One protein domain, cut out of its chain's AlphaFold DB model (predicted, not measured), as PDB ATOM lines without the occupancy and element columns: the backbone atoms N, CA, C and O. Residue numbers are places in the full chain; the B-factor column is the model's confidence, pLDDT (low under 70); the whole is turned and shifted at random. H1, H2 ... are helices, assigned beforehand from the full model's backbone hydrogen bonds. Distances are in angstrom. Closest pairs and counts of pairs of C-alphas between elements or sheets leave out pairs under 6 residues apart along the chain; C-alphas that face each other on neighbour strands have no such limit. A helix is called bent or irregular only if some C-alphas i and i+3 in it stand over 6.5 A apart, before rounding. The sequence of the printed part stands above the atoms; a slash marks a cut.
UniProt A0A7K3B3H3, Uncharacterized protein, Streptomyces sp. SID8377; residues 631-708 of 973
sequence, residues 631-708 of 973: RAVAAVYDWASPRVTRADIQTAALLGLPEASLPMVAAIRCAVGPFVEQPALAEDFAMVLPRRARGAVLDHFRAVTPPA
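AT A GLANCE: This is residues 631 to 708 of the 973 residues of an uncharacterized protein of Streptomyces sp. SID8377 (UniProt A0A7K3B3H3). Helix H3 runs through the middle of a small helical body, with H4 folded back beside it and H2 and H5 crossing it steeply. H1 lies out at one end of the body, meeting the end of H3. The printed part has 78 residues with five named helices, H1 to H5 in chain order, and no named strand; the class is all helix. It is compact, with a radius of gyration of the C-alphas of 11.4 A and spans of 34 by 23 by 18 A.

IN THESE COORDINATES: H3, residues 659 to 672, is the longest helix, 20.5 A from C-alpha 659 at (144.523, 197.286, 147.061) to C-alpha 672. H5, residues 691 to 703, measures 19.7 A and ends with C-alpha 703 at (124.031, 205.785, 148.101). H3 and H5 are irregular: C-alphas 660 and 663 are 7.2 A apart, C-alphas 692 and 695 7.4 A. H4 is residues 679 to 686, H2 residues 646 to 654, and H1 residues 631 to 640, starting at C-alpha 631 (121.486, 185.844, 156.059).

HOW THE PARTS SIT: H3 is the hub, touching the four other helices. H3 and H4 form a hairpin at a shallow tilt of 4 degrees, opposite ways; their closest C-alphas, of Ile 668 and Ala 682, are 4.7 A apart. H2 touches H3 at a steep tilt of 64 degrees, closest at the C-alphas of Asp 648 and Ala 666, 5.7 A. H5, with residues 697 to 702 alone, touches H3 at a steep tilt of 44 degrees, closest at the C-alphas of Arg 669 and Phe 701, 6.2 A. H1 and H3 only just touch, with 3 pairs of C-alphas within 8 A, and only at their ends. H1 is apart from H2, H4 and H5. Every O i to N i+4 pair is within hydrogen-bond range in H2 and H4, against 4 of 6 in H1, 8 of 10 in H3 and 6 of 9 in H5.

THE WHOLE: The C-alphas farthest apart, of Arg 631 and Arg 691, are 35.7 A apart. The printed part has no cut and no long link. Its mean pLDDT is 77.7; residues 631 to 635, 642 and 705 are under 70.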
ATOM      1  N   ARG A 631     120.680 185.066 157.020       66.69
ATOM      2  CA  ARG A 631     121.486 185.844 156.059       66.69
ATOM      3  C   ARG A 631     121.592 187.317 156.441       66.69
ATOM      4  O   ARG A 631     122.674 187.890 156.341       66.69
ATOM      5  N   ALA A 632     120.494 187.923 156.879       67.62
ATOM      6  CA  ALA A 632     120.460 189.331 157.252       67.62
ATOM      7  C   ALA A 632     121.282 189.606 158.519       67.62
ATOM      8  O   ALA A 632     121.990 190.607 158.585       67.62
ATOM      9  N   VAL A 633     121.267 188.687 159.488       67.62
ATOM     10  CA  VAL A 633     122.090 188.778 160.699       67.62
ATOM     11  C   VAL A 633     123.559 188.463 160.409       67.62
ATOM     12  O   VAL A 633     124.429 189.120 160.968       67.62
ATOM     13  N   ALA A 634     123.879 187.549 159.488       64.38
ATOM     14  CA  ALA A 634     125.266 187.357 159.049       64.38
ATOM     15  C   ALA A 634     125.856 188.634 158.411       64.38
ATOM     16  O   ALA A 634     127.021 188.955 158.634       64.38
ATOM     17  N   ALA A 635     125.037 189.413 157.693       67.81
ATOM     18  CA  ALA A 635     125.439 190.695 157.109       67.81
ATOM     19  C   ALA A 635     125.640 191.825 158.146       67.81
ATOM     20  O   ALA A 635     126.223 192.860 157.820       67.81
ATOM     21  N   VAL A 636     125.196 191.653 159.399       72.19
ATOM     22  CA  VAL A 636     125.442 192.621 160.488       72.19
ATOM     23  C   VAL A 636     126.932 192.758 160.762       72.19
ATOM     24  O   VAL A 636     127.426 193.870 160.943       72.19
ATOM     25  N   TYR A 637     127.651 191.635 160.745       71.88
ATOM     26  CA  TYR A 637     129.088 191.623 160.975       71.88
ATOM     27  C   TYR A 637     129.842 192.406 159.899       71.88
ATOM     28  O   TYR A 637     130.778 193.131 160.225       71.88
ATOM     29  N   ASP A 638     129.401 192.326 158.638       74.69
ATOM     30  CA  ASP A 638     129.987 193.114 157.554       74.69
ATOM     31  C   ASP A 638     129.890 194.603 157.887       74.69
ATOM     32  O   ASP A 638     130.912 195.278 157.946       74.69
ATOM     33  N   TRP A 639     128.698 195.112 158.206       73.44
ATOM     34  CA  TRP A 639     128.485 196.528 158.539       73.44
ATOM     35  C   TRP A 639     129.188 196.995 159.821       73.44
ATOM     36  O   TRP A 639     129.657 198.133 159.867       73.44
ATOM     37  N   ALA A 640     129.280 196.138 160.837       72.69
ATOM     38  CA  ALA A 640     129.904 196.457 162.120       72.69
ATOM     39  C   ALA A 640     131.437 196.286 162.122       72.69
ATOM     40  O   ALA A 640     132.112 196.742 163.040       72.69
ATOM     41  N   SER A 641     132.013 195.627 161.111       73.56
ATOM     42  CA  SER A 641     133.442 195.317 161.068       73.56
ATOM     43  C   SER A 641     134.174 196.125 159.988       73.56
ATOM     44  O   SER A 641     133.760 196.110 158.826       73.56
ATOM     45  N   PRO A 642     135.330 196.750 160.297       67.94
ATOM     46  CA  PRO A 642     136.223 197.332 159.292       67.94
ATOM     47  C   PRO A 642     137.032 196.266 158.527       67.94
ATOM     48  O   PRO A 642     138.019 196.587 157.864       67.94
ATOM     49  N   ARG A 643     136.664 194.980 158.621       71.69
ATOM     50  CA  ARG A 643     137.221 193.936 157.754       71.69
ATOM     51  C   ARG A 643     136.860 194.222 156.296       71.69
ATOM     52  O   ARG A 643     135.754 194.661 155.988       71.69
ATOM     53  N   VAL A 644     137.803 193.932 155.403       70.06
ATOM     54  CA  VAL A 644     137.605 194.074 153.959       70.06
ATOM     55  C   VAL A 644     136.590 193.036 153.489       70.06
ATOM     56  O   VAL A 644     136.820 191.832 153.589       70.06
ATOM     57  N   THR A 645     135.467 193.518 152.971       73.19
ATOM     58  CA  THR A 645     134.392 192.708 152.397       73.19
ATOM     59  C   THR A 645     134.457 192.722 150.871       73.19
ATOM     60  O   THR A 645     135.166 193.515 150.247       73.19
ATOM     61  N   ARG A 646     133.648 191.871 150.232       74.12
ATOM     62  CA  ARG A 646     133.489 191.893 148.771       74.12
ATOM     63  C   ARG A 646     132.979 193.244 148.259       74.12
ATOM     64  O   ARG A 646     133.386 193.655 147.175       74.12
ATOM     65  N   ALA A 647     132.118 193.918 149.026       73.56
ATOM     66  CA  ALA A 647     131.620 195.244 148.676       73.56
ATOM     67  C   ALA A 647     132.773 196.255 148.612       73.56
ATOM     68  O   ALA A 647     132.896 196.967 147.623       73.56
ATOM     69  N   ASP A 648     133.688 196.228 149.584       77.94
ATOM     70  CA  ASP A 648     134.848 197.129 149.629       77.94
ATOM     71  C   ASP A 648     135.784 196.925 148.428       77.94
ATOM     72  O   ASP A 648     136.239 197.894 147.817       77.94
ATOM     73  N   ILE A 649     136.017 195.665 148.038       78.25
ATOM     74  CA  ILE A 649     136.813 195.304 146.852       78.25
ATOM     75  C   ILE A 649     136.161 195.843 145.577       78.25
ATOM     76  O   ILE A 649     136.834 196.426 144.726       78.25
ATOM     77  N   GLN A 650     134.845 195.680 145.446       81.38
ATOM     78  CA  GLN A 650     134.093 196.179 144.297       81.38
ATOM     79  C   GLN A 650     134.104 197.708 144.232       81.38
ATOM     80  O   GLN A 650     134.340 198.262 143.159       81.38
ATOM     81  N   THR A 651     133.907 198.389 145.361       78.88
ATOM     82  CA  THR A 651     133.966 199.852 145.457       78.88
ATOM     83  C   THR A 651     135.359 200.373 145.108       78.88
ATOM     84  O   THR A 651     135.483 201.311 144.320       78.88
ATOM     85  N   ALA A 652     136.422 199.750 145.624       81.94
ATOM     86  CA  ALA A 652     137.794 200.132 145.301       81.94
ATOM     87  C   ALA A 652     138.117 199.926 143.812       81.94
ATOM     88  O   ALA A 652     138.664 200.830 143.178       81.94
ATOM     89  N   ALA A 653     137.717 198.789 143.233       81.94
ATOM     90  CA  ALA A 653     137.902 198.502 141.812       81.94
ATOM     91  C   ALA A 653     137.137 199.492 140.917       81.94
ATOM     92  O   ALA A 653     137.704 200.029 139.966       81.94
ATOM     93  N   LEU A 654     135.875 199.789 141.254       83.25
ATOM     94  CA  LEU A 654     135.036 200.752 140.535       83.25
ATOM     95  C   LEU A 654     135.659 202.155 140.511       83.25
ATOM     96  O   LEU A 654     135.559 202.866 139.513       83.25
ATOM     97  N   LEU A 655     136.312 202.546 141.606       81.50
ATOM     98  CA  LEU A 655     136.905 203.871 141.786       81.50
ATOM     99  C   LEU A 655     138.395 203.933 141.407       81.50
ATOM    100  O   LEU A 655     139.035 204.973 141.593       81.50
ATOM    101  N   GLY A 656     138.957 202.846 140.863       79.94
ATOM    102  CA  GLY A 656     140.360 202.773 140.449       79.94
ATOM    103  C   GLY A 656     141.343 202.987 141.606       79.94
ATOM    104  O   GLY A 656     142.362 203.670 141.443       79.94
ATOM    105  N   LEU A 657     141.002 202.472 142.789       78.38
ATOM    106  CA  LEU A 657     141.827 202.523 143.990       78.38
ATOM    107  C   LEU A 657     142.745 201.292 144.079       78.38
ATOM    108  O   LEU A 657     142.307 200.187 143.763       78.38
ATOM    109  N   PRO A 658     144.008 201.457 144.516       78.69
ATOM    110  CA  PRO A 658     144.912 200.333 144.734       78.69
ATOM    111  C   PRO A 658     144.476 199.505 145.950       78.69
ATOM    112  O   PRO A 658     143.864 200.037 146.877       78.69
ATOM    113  N   GLU A 659     144.873 198.233 145.991       75.62
ATOM    114  CA  GLU A 659     144.523 197.286 147.061       75.62
ATOM    115  C   GLU A 659     144.899 197.790 148.466       75.62
ATOM    116  O   GLU A 659     144.140 197.634 149.420       75.62
ATOM    117  N   ALA A 660     146.007 198.529 148.582       77.25
ATOM    118  CA  ALA A 660     146.431 199.176 149.825       77.25
ATOM    119  C   ALA A 660     145.387 200.152 150.419       77.25
ATOM    120  O   ALA A 660     145.472 200.504 151.593       77.25
ATOM    121  N   SER A 661     144.402 200.599 149.631       78.44
ATOM    122  CA  SER A 661     143.305 201.463 150.091       78.44
ATOM    123  C   SER A 661     142.139 200.689 150.718       78.44
ATOM    124  O   SER A 661     141.304 201.308 151.374       78.44
ATOM    125  N   LEU A 662     142.055 199.363 150.543       80.25
ATOM    126  CA  LEU A 662     140.916 198.547 150.988       80.25
ATOM    127  C   LEU A 662     140.609 198.646 152.489       80.25
ATOM    128  O   LEU A 662     139.431 198.795 152.817       80.25
ATOM    129  N   PRO A 663     141.596 198.637 153.410       78.12
ATOM    130  CA  PRO A 663     141.304 198.806 154.835       78.12
ATOM    131  C   PRO A 663     140.623 200.145 155.131       78.12
ATOM    132  O   PRO A 663     139.723 200.225 155.961       78.12
ATOM    133  N   MET A 664     141.020 201.194 154.408       81.75
ATOM    134  CA  MET A 664     140.439 202.521 154.565       81.75
ATOM    135  C   MET A 664     139.034 202.601 153.960       81.75
ATOM    136  O   MET A 664     138.143 203.194 154.556       81.75
ATOM    137  N   VAL A 665     138.803 201.955 152.812       82.06
ATOM    138  CA  VAL A 665     137.465 201.824 152.207       82.06
ATOM    139  C   VAL A 665     136.507 201.090 153.156       82.06
ATOM    140  O   VAL A 665     135.396 201.569 153.379       82.06
ATOM    141  N   ALA A 666     136.953 200.001 153.790       83.06
ATOM    142  CA  ALA A 666     136.163 199.257 154.773       83.06
ATOM    143  C   ALA A 666     135.877 200.067 156.051       83.06
ATOM    144  O   ALA A 666     134.760 200.034 156.569       83.06
ATOM    145  N   ALA A 667     136.851 200.844 156.540       80.50
ATOM    146  CA  ALA A 667     136.646 201.761 157.664       80.50
ATOM    147  C   ALA A 667     135.604 202.845 157.337       80.50
ATOM    148  O   ALA A 667     134.733 203.127 158.160       80.50
ATOM    149  N   ILE A 668     135.632 203.396 156.116       80.00
ATOM    150  CA  ILE A 668     134.630 204.361 155.638       80.00
ATOM    151  C   ILE A 668     133.243 203.715 155.585       80.00
ATOM    152  O   ILE A 668     132.296 204.304 156.101       80.00
ATOM    153  N   ARG A 669     133.115 202.503 155.025       87.12
ATOM    154  CA  ARG A 669     131.852 201.743 154.993       87.12
ATOM    155  C   ARG A 669     131.276 201.526 156.392       87.12
ATOM    156  O   ARG A 669     130.080 201.706 156.594       87.12
ATOM    157  N   CYS A 670     132.121 201.152 157.350       83.19
ATOM    158  CA  CYS A 670     131.722 200.984 158.746       83.19
ATOM    159  C   CYS A 670     131.246 202.316 159.357       83.19
ATOM    160  O   CYS A 670     130.180 202.369 159.966       83.19
ATOM    161  N   ALA A 671     131.976 203.412 159.116       80.69
ATOM    162  CA  ALA A 671     131.664 204.736 159.662       80.69
ATOM    163  C   ALA A 671     130.367 205.362 159.108       80.69
ATOM    164  O   ALA A 671     129.703 206.125 159.813       80.69
ATOM    165  N   VAL A 672     129.988 205.036 157.868       79.12
ATOM    166  CA  VAL A 672     128.702 205.445 157.263       79.12
ATOM    167  C   VAL A 672     127.588 204.409 157.438       79.12
ATOM    168  O   VAL A 672     126.454 204.657 157.037       79.12
ATOM    169  N   GLY A 673     127.909 203.246 158.007       79.75
ATOM    170  CA  GLY A 673     126.971 202.161 158.260       79.75
ATOM    171  C   GLY A 673     126.065 202.410 159.471       79.75
ATOM    172  O   GLY A 673     126.297 203.339 160.250       79.75
ATOM    173  N   PRO A 674     125.075 201.526 159.694       76.12
ATOM    174  CA  PRO A 674     124.002 201.724 160.675       76.12
ATOM    175  C   PRO A 674     124.459 201.606 162.138       76.12
ATOM    176  O   PRO A 674     123.701 201.884 163.061       76.12
ATOM    177  N   PHE A 675     125.702 201.172 162.370       76.56
ATOM    178  CA  PHE A 675     126.282 201.012 163.704       76.56
ATOM    179  C   PHE A 675     127.062 202.244 164.177       76.56
ATOM    180  O   PHE A 675     127.334 202.369 165.371       76.56
ATOM    181  N   VAL A 676     127.435 203.145 163.267       78.75
ATOM    182  CA  VAL A 676     128.201 204.353 163.595       78.75
ATOM    183  C   VAL A 676     127.402 205.598 163.228       78.75
ATOM    184  O   VAL A 676     127.221 206.456 164.085       78.75
ATOM    185  N   GLU A 677     126.934 205.690 161.978       75.25
ATOM    186  CA  GLU A 677     126.241 206.859 161.416       75.25
ATOM    187  C   GLU A 677     126.959 208.199 161.701       75.25
ATOM    188  O   GLU A 677     126.331 209.209 162.019       75.25
ATOM    189  N   GLN A 678     128.297 208.238 161.579       76.31
ATOM    190  CA  GLN A 678     129.103 209.451 161.800       76.31
ATOM    191  C   GLN A 678     129.814 209.887 160.512       76.31
ATOM    192  O   GLN A 678     130.951 209.481 160.254       76.31
ATOM    193  N   PRO A 679     129.193 210.778 159.714       73.44
ATOM    194  CA  PRO A 679     129.783 211.289 158.479       73.44
ATOM    195  C   PRO A 679     131.164 211.927 158.669       73.44
ATOM    196  O   PRO A 679     132.019 211.754 157.808       73.44
ATOM    197  N   ALA A 680     131.397 212.608 159.797       77.62
ATOM    198  CA  ALA A 680     132.682 213.239 160.103       77.62
ATOM    199  C   ALA A 680     133.818 212.209 160.247       77.62
ATOM    200  O   ALA A 680     134.893 212.391 159.690       77.62
ATOM    201  N   LEU A 681     133.554 211.081 160.914       78.12
ATOM    202  CA  LEU A 681     134.535 210.005 161.070       78.12
ATOM    203  C   LEU A 681     134.849 209.334 159.723       78.12
ATOM    204  O   LEU A 681     135.995 209.006 159.425       78.12
ATOM    205  N   ALA A 682     133.829 209.167 158.878       80.62
ATOM    206  CA  ALA A 682     134.010 208.674 157.518       80.62
ATOM    207  C   ALA A 682     134.851 209.640 156.661       80.62
ATOM    208  O   ALA A 682     135.684 209.202 155.867       80.62
ATOM    209  N   GLU A 683     134.658 210.950 156.830       80.00
ATOM    210  CA  GLU A 683     135.446 211.991 156.165       80.00
ATOM    211  C   GLU A 683     136.911 211.976 156.616       80.00
ATOM    212  O   GLU A 683     137.802 212.042 155.763       80.00
ATOM    213  N   ASP A 684     137.174 211.785 157.910       80.44
ATOM    214  CA  ASP A 684     138.529 211.644 158.451       80.44
ATOM    215  C   ASP A 684     139.260 210.435 157.852       80.44
ATOM    216  O   ASP A 684     140.397 210.555 157.385       80.44
ATOM    217  N   PHE A 685     138.599 209.277 157.764       81.38
ATOM    218  CA  PHE A 685     139.163 208.109 157.083       81.38
ATOM    219  C   PHE A 685     139.392 208.370 155.587       81.38
ATOM    220  O   PHE A 685     140.458 208.067 155.037       81.38
ATOM    221  N   ALA A 686     138.442 209.021 154.914       80.50
ATOM    222  CA  ALA A 686     138.575 209.372 153.503       80.50
ATOM    223  C   ALA A 686     139.771 210.296 153.224       80.50
ATOM    224  O   ALA A 686     140.308 210.274 152.115       80.50
ATOM    225  N   MET A 687     140.263 211.068 154.196       81.06
ATOM    226  CA  MET A 687     141.441 211.923 154.006       81.06
ATOM    227  C   MET A 687     142.728 211.147 153.704       81.06
ATOM    228  O   MET A 687     143.603 211.682 153.011       81.06
ATOM    229  N   VAL A 688     142.821 209.888 154.138       81.38
ATOM    230  CA  VAL A 688     143.958 208.997 153.845       81.38
ATOM    231  C   VAL A 688     143.918 208.491 152.396       81.38
ATOM    232  O   VAL A 688     144.944 208.106 151.835       81.38
ATOM    233  N   LEU A 689     142.756 208.560 151.738       80.75
ATOM    234  CA  LEU A 689     142.606 208.189 150.335       80.75
ATOM    235  C   LEU A 689     143.132 209.279 149.378       80.75
ATOM    236  O   LEU A 689     143.163 210.476 149.716       80.75
ATOM    237  N   PRO A 690     143.490 208.904 148.131       82.25
ATOM    238  CA  PRO A 690     143.835 209.861 147.085       82.25
ATOM    239  C   PRO A 690     142.744 210.925 146.910       82.25
ATOM    240  O   PRO A 690     141.562 210.596 146.846       82.25
ATOM    241  N   ARG A 691     143.133 212.202 146.757       81.62
ATOM    242  CA  ARG A 691     142.206 213.358 146.667       81.62
ATOM    243  C   ARG A 691     141.017 213.138 145.724       81.62
ATOM    244  O   ARG A 691     139.901 213.503 146.066       81.62
ATOM    245  N   ARG A 692     141.258 212.510 144.568       78.56
ATOM    246  CA  ARG A 692     140.244 212.218 143.538       78.56
ATOM    247  C   ARG A 692     139.163 211.217 143.967       78.56
ATOM    248  O   ARG A 692     138.111 211.182 143.350       78.56
ATOM    249  N   ALA A 693     139.429 210.405 144.987       78.88
ATOM    250  CA  ALA A 693     138.557 209.320 145.428       78.88
ATOM    251  C   ALA A 693     137.839 209.608 146.755       78.88
ATOM    252  O   ALA A 693     136.911 208.886 147.099       78.88
ATOM    253  N   ARG A 694     138.233 210.662 147.488       84.56
ATOM    254  CA  ARG A 694     137.701 210.961 148.833       84.56
ATOM    255  C   ARG A 694     136.183 211.136 148.837       84.56
ATOM    256  O   ARG A 694     135.496 210.450 149.579       84.56
ATOM    257  N   GLY A 695     135.674 212.011 147.966       80.62
ATOM    258  CA  GLY A 695     134.232 212.221 147.806       80.62
ATOM    259  C   GLY A 695     133.537 211.012 147.181       80.62
ATOM    260  O   GLY A 695     132.500 210.585 147.664       80.62
ATOM    261  N   ALA A 696     134.160 210.384 146.179       83.62
ATOM    262  CA  ALA A 696     133.541 209.293 145.430       83.62
ATOM    263  C   ALA A 696     133.283 208.027 146.271       83.62
ATOM    264  O   ALA A 696     132.261 207.374 146.077       83.62
ATOM    265  N   VAL A 697     134.173 207.682 147.213       84.06
ATOM    266  CA  VAL A 697     133.952 206.550 148.136       84.06
ATOM    267  C   VAL A 697     132.821 206.860 149.120       84.06
ATOM    268  O   VAL A 697     131.959 206.012 149.345       84.06
ATOM    269  N   LEU A 698     132.799 208.078 149.674       81.94
ATOM    270  CA  LEU A 698     131.742 208.519 150.587       81.94
ATOM    271  C   LEU A 698     130.379 208.525 149.896       81.94
ATOM    272  O   LEU A 698     129.424 207.979 150.438       81.94
ATOM    273  N   ASP A 699     130.298 209.083 148.689       84.25
ATOM    274  CA  ASP A 699     129.062 209.147 147.909       84.25
ATOM    275  C   ASP A 699     128.562 207.749 147.530       84.25
ATOM    276  O   ASP A 699     127.363 207.486 147.591       84.25
ATOM    277  N   HIS A 700     129.475 206.827 147.201       84.81
ATOM    278  CA  HIS A 700     129.121 205.447 146.886       84.81
ATOM    279  C   HIS A 700     128.451 204.741 148.068       84.81
ATOM    280  O   HIS A 700     127.373 204.177 147.905       84.81
ATOM    281  N   PHE A 701     129.048 204.793 149.262       79.50
ATOM    282  CA  PHE A 701     128.447 204.138 150.423       79.50
ATOM    283  C   PHE A 701     127.240 204.893 150.982       79.50
ATOM    284  O   PHE A 701     126.309 204.248 151.447       79.50
ATOM    285  N   ARG A 702     127.185 206.227 150.868       77.19
ATOM    286  CA  ARG A 702     125.975 207.009 151.192       77.19
ATOM    287  C   ARG A 702     124.798 206.669 150.269       77.19
ATOM    288  O   ARG A 702     123.651 206.786 150.687       77.19
ATOM    289  N   ALA A 703     125.063 206.245 149.030       78.69
ATOM    290  CA  ALA A 703     124.031 205.785 148.101       78.69
ATOM    291  C   ALA A 703     123.500 204.374 148.424       78.69
ATOM    292  O   ALA A 703     122.419 204.009 147.962       78.69
ATOM    293  N   VAL A 704     124.228 203.583 149.219       74.88
ATOM    294  CA  VAL A 704     123.767 202.281 149.716       74.88
ATOM    295  C   VAL A 704     122.967 202.519 150.991       74.88
ATOM    296  O   VAL A 704     123.533 202.904 152.005       74.88
ATOM    297  N   THR A 705     121.652 202.293 150.965       69.62
ATOM    298  CA  THR A 705     120.816 202.436 152.168       69.62
ATOM    299  C   THR A 705     121.132 201.314 153.165       69.62
ATOM    300  O   THR A 705     120.848 200.151 152.856       69.62
ATOM    301  N   PRO A 706     121.712 201.610 154.344       71.88
ATOM    302  CA  PRO A 706     121.962 200.586 155.348       71.88
ATOM    303  C   PRO A 706     120.651 200.151 156.031       71.88
ATOM    304  O   PRO A 706     119.708 200.941 156.114       71.88
ATOM    305  N   PRO A 707     120.562 198.905 156.532       74.06
ATOM    306  CA  PRO A 707     119.417 198.463 157.326       74.06
ATOM    307  C   PRO A 707     119.367 199.199 158.671       74.06
ATOM    308  O   PRO A 707     120.407 199.399 159.296       74.06
ATOM    309  N   ALA A 708     118.174 199.562 159.148       79.56
ATOM    310  CA  ALA A 708     118.035 200.226 160.442       79.56
ATOM    311  C   ALA A 708     118.375 199.269 161.598       79.56
ATOM    312  O   ALA A 708     118.105 198.067 161.531       79.56
TER     313      ALA A 708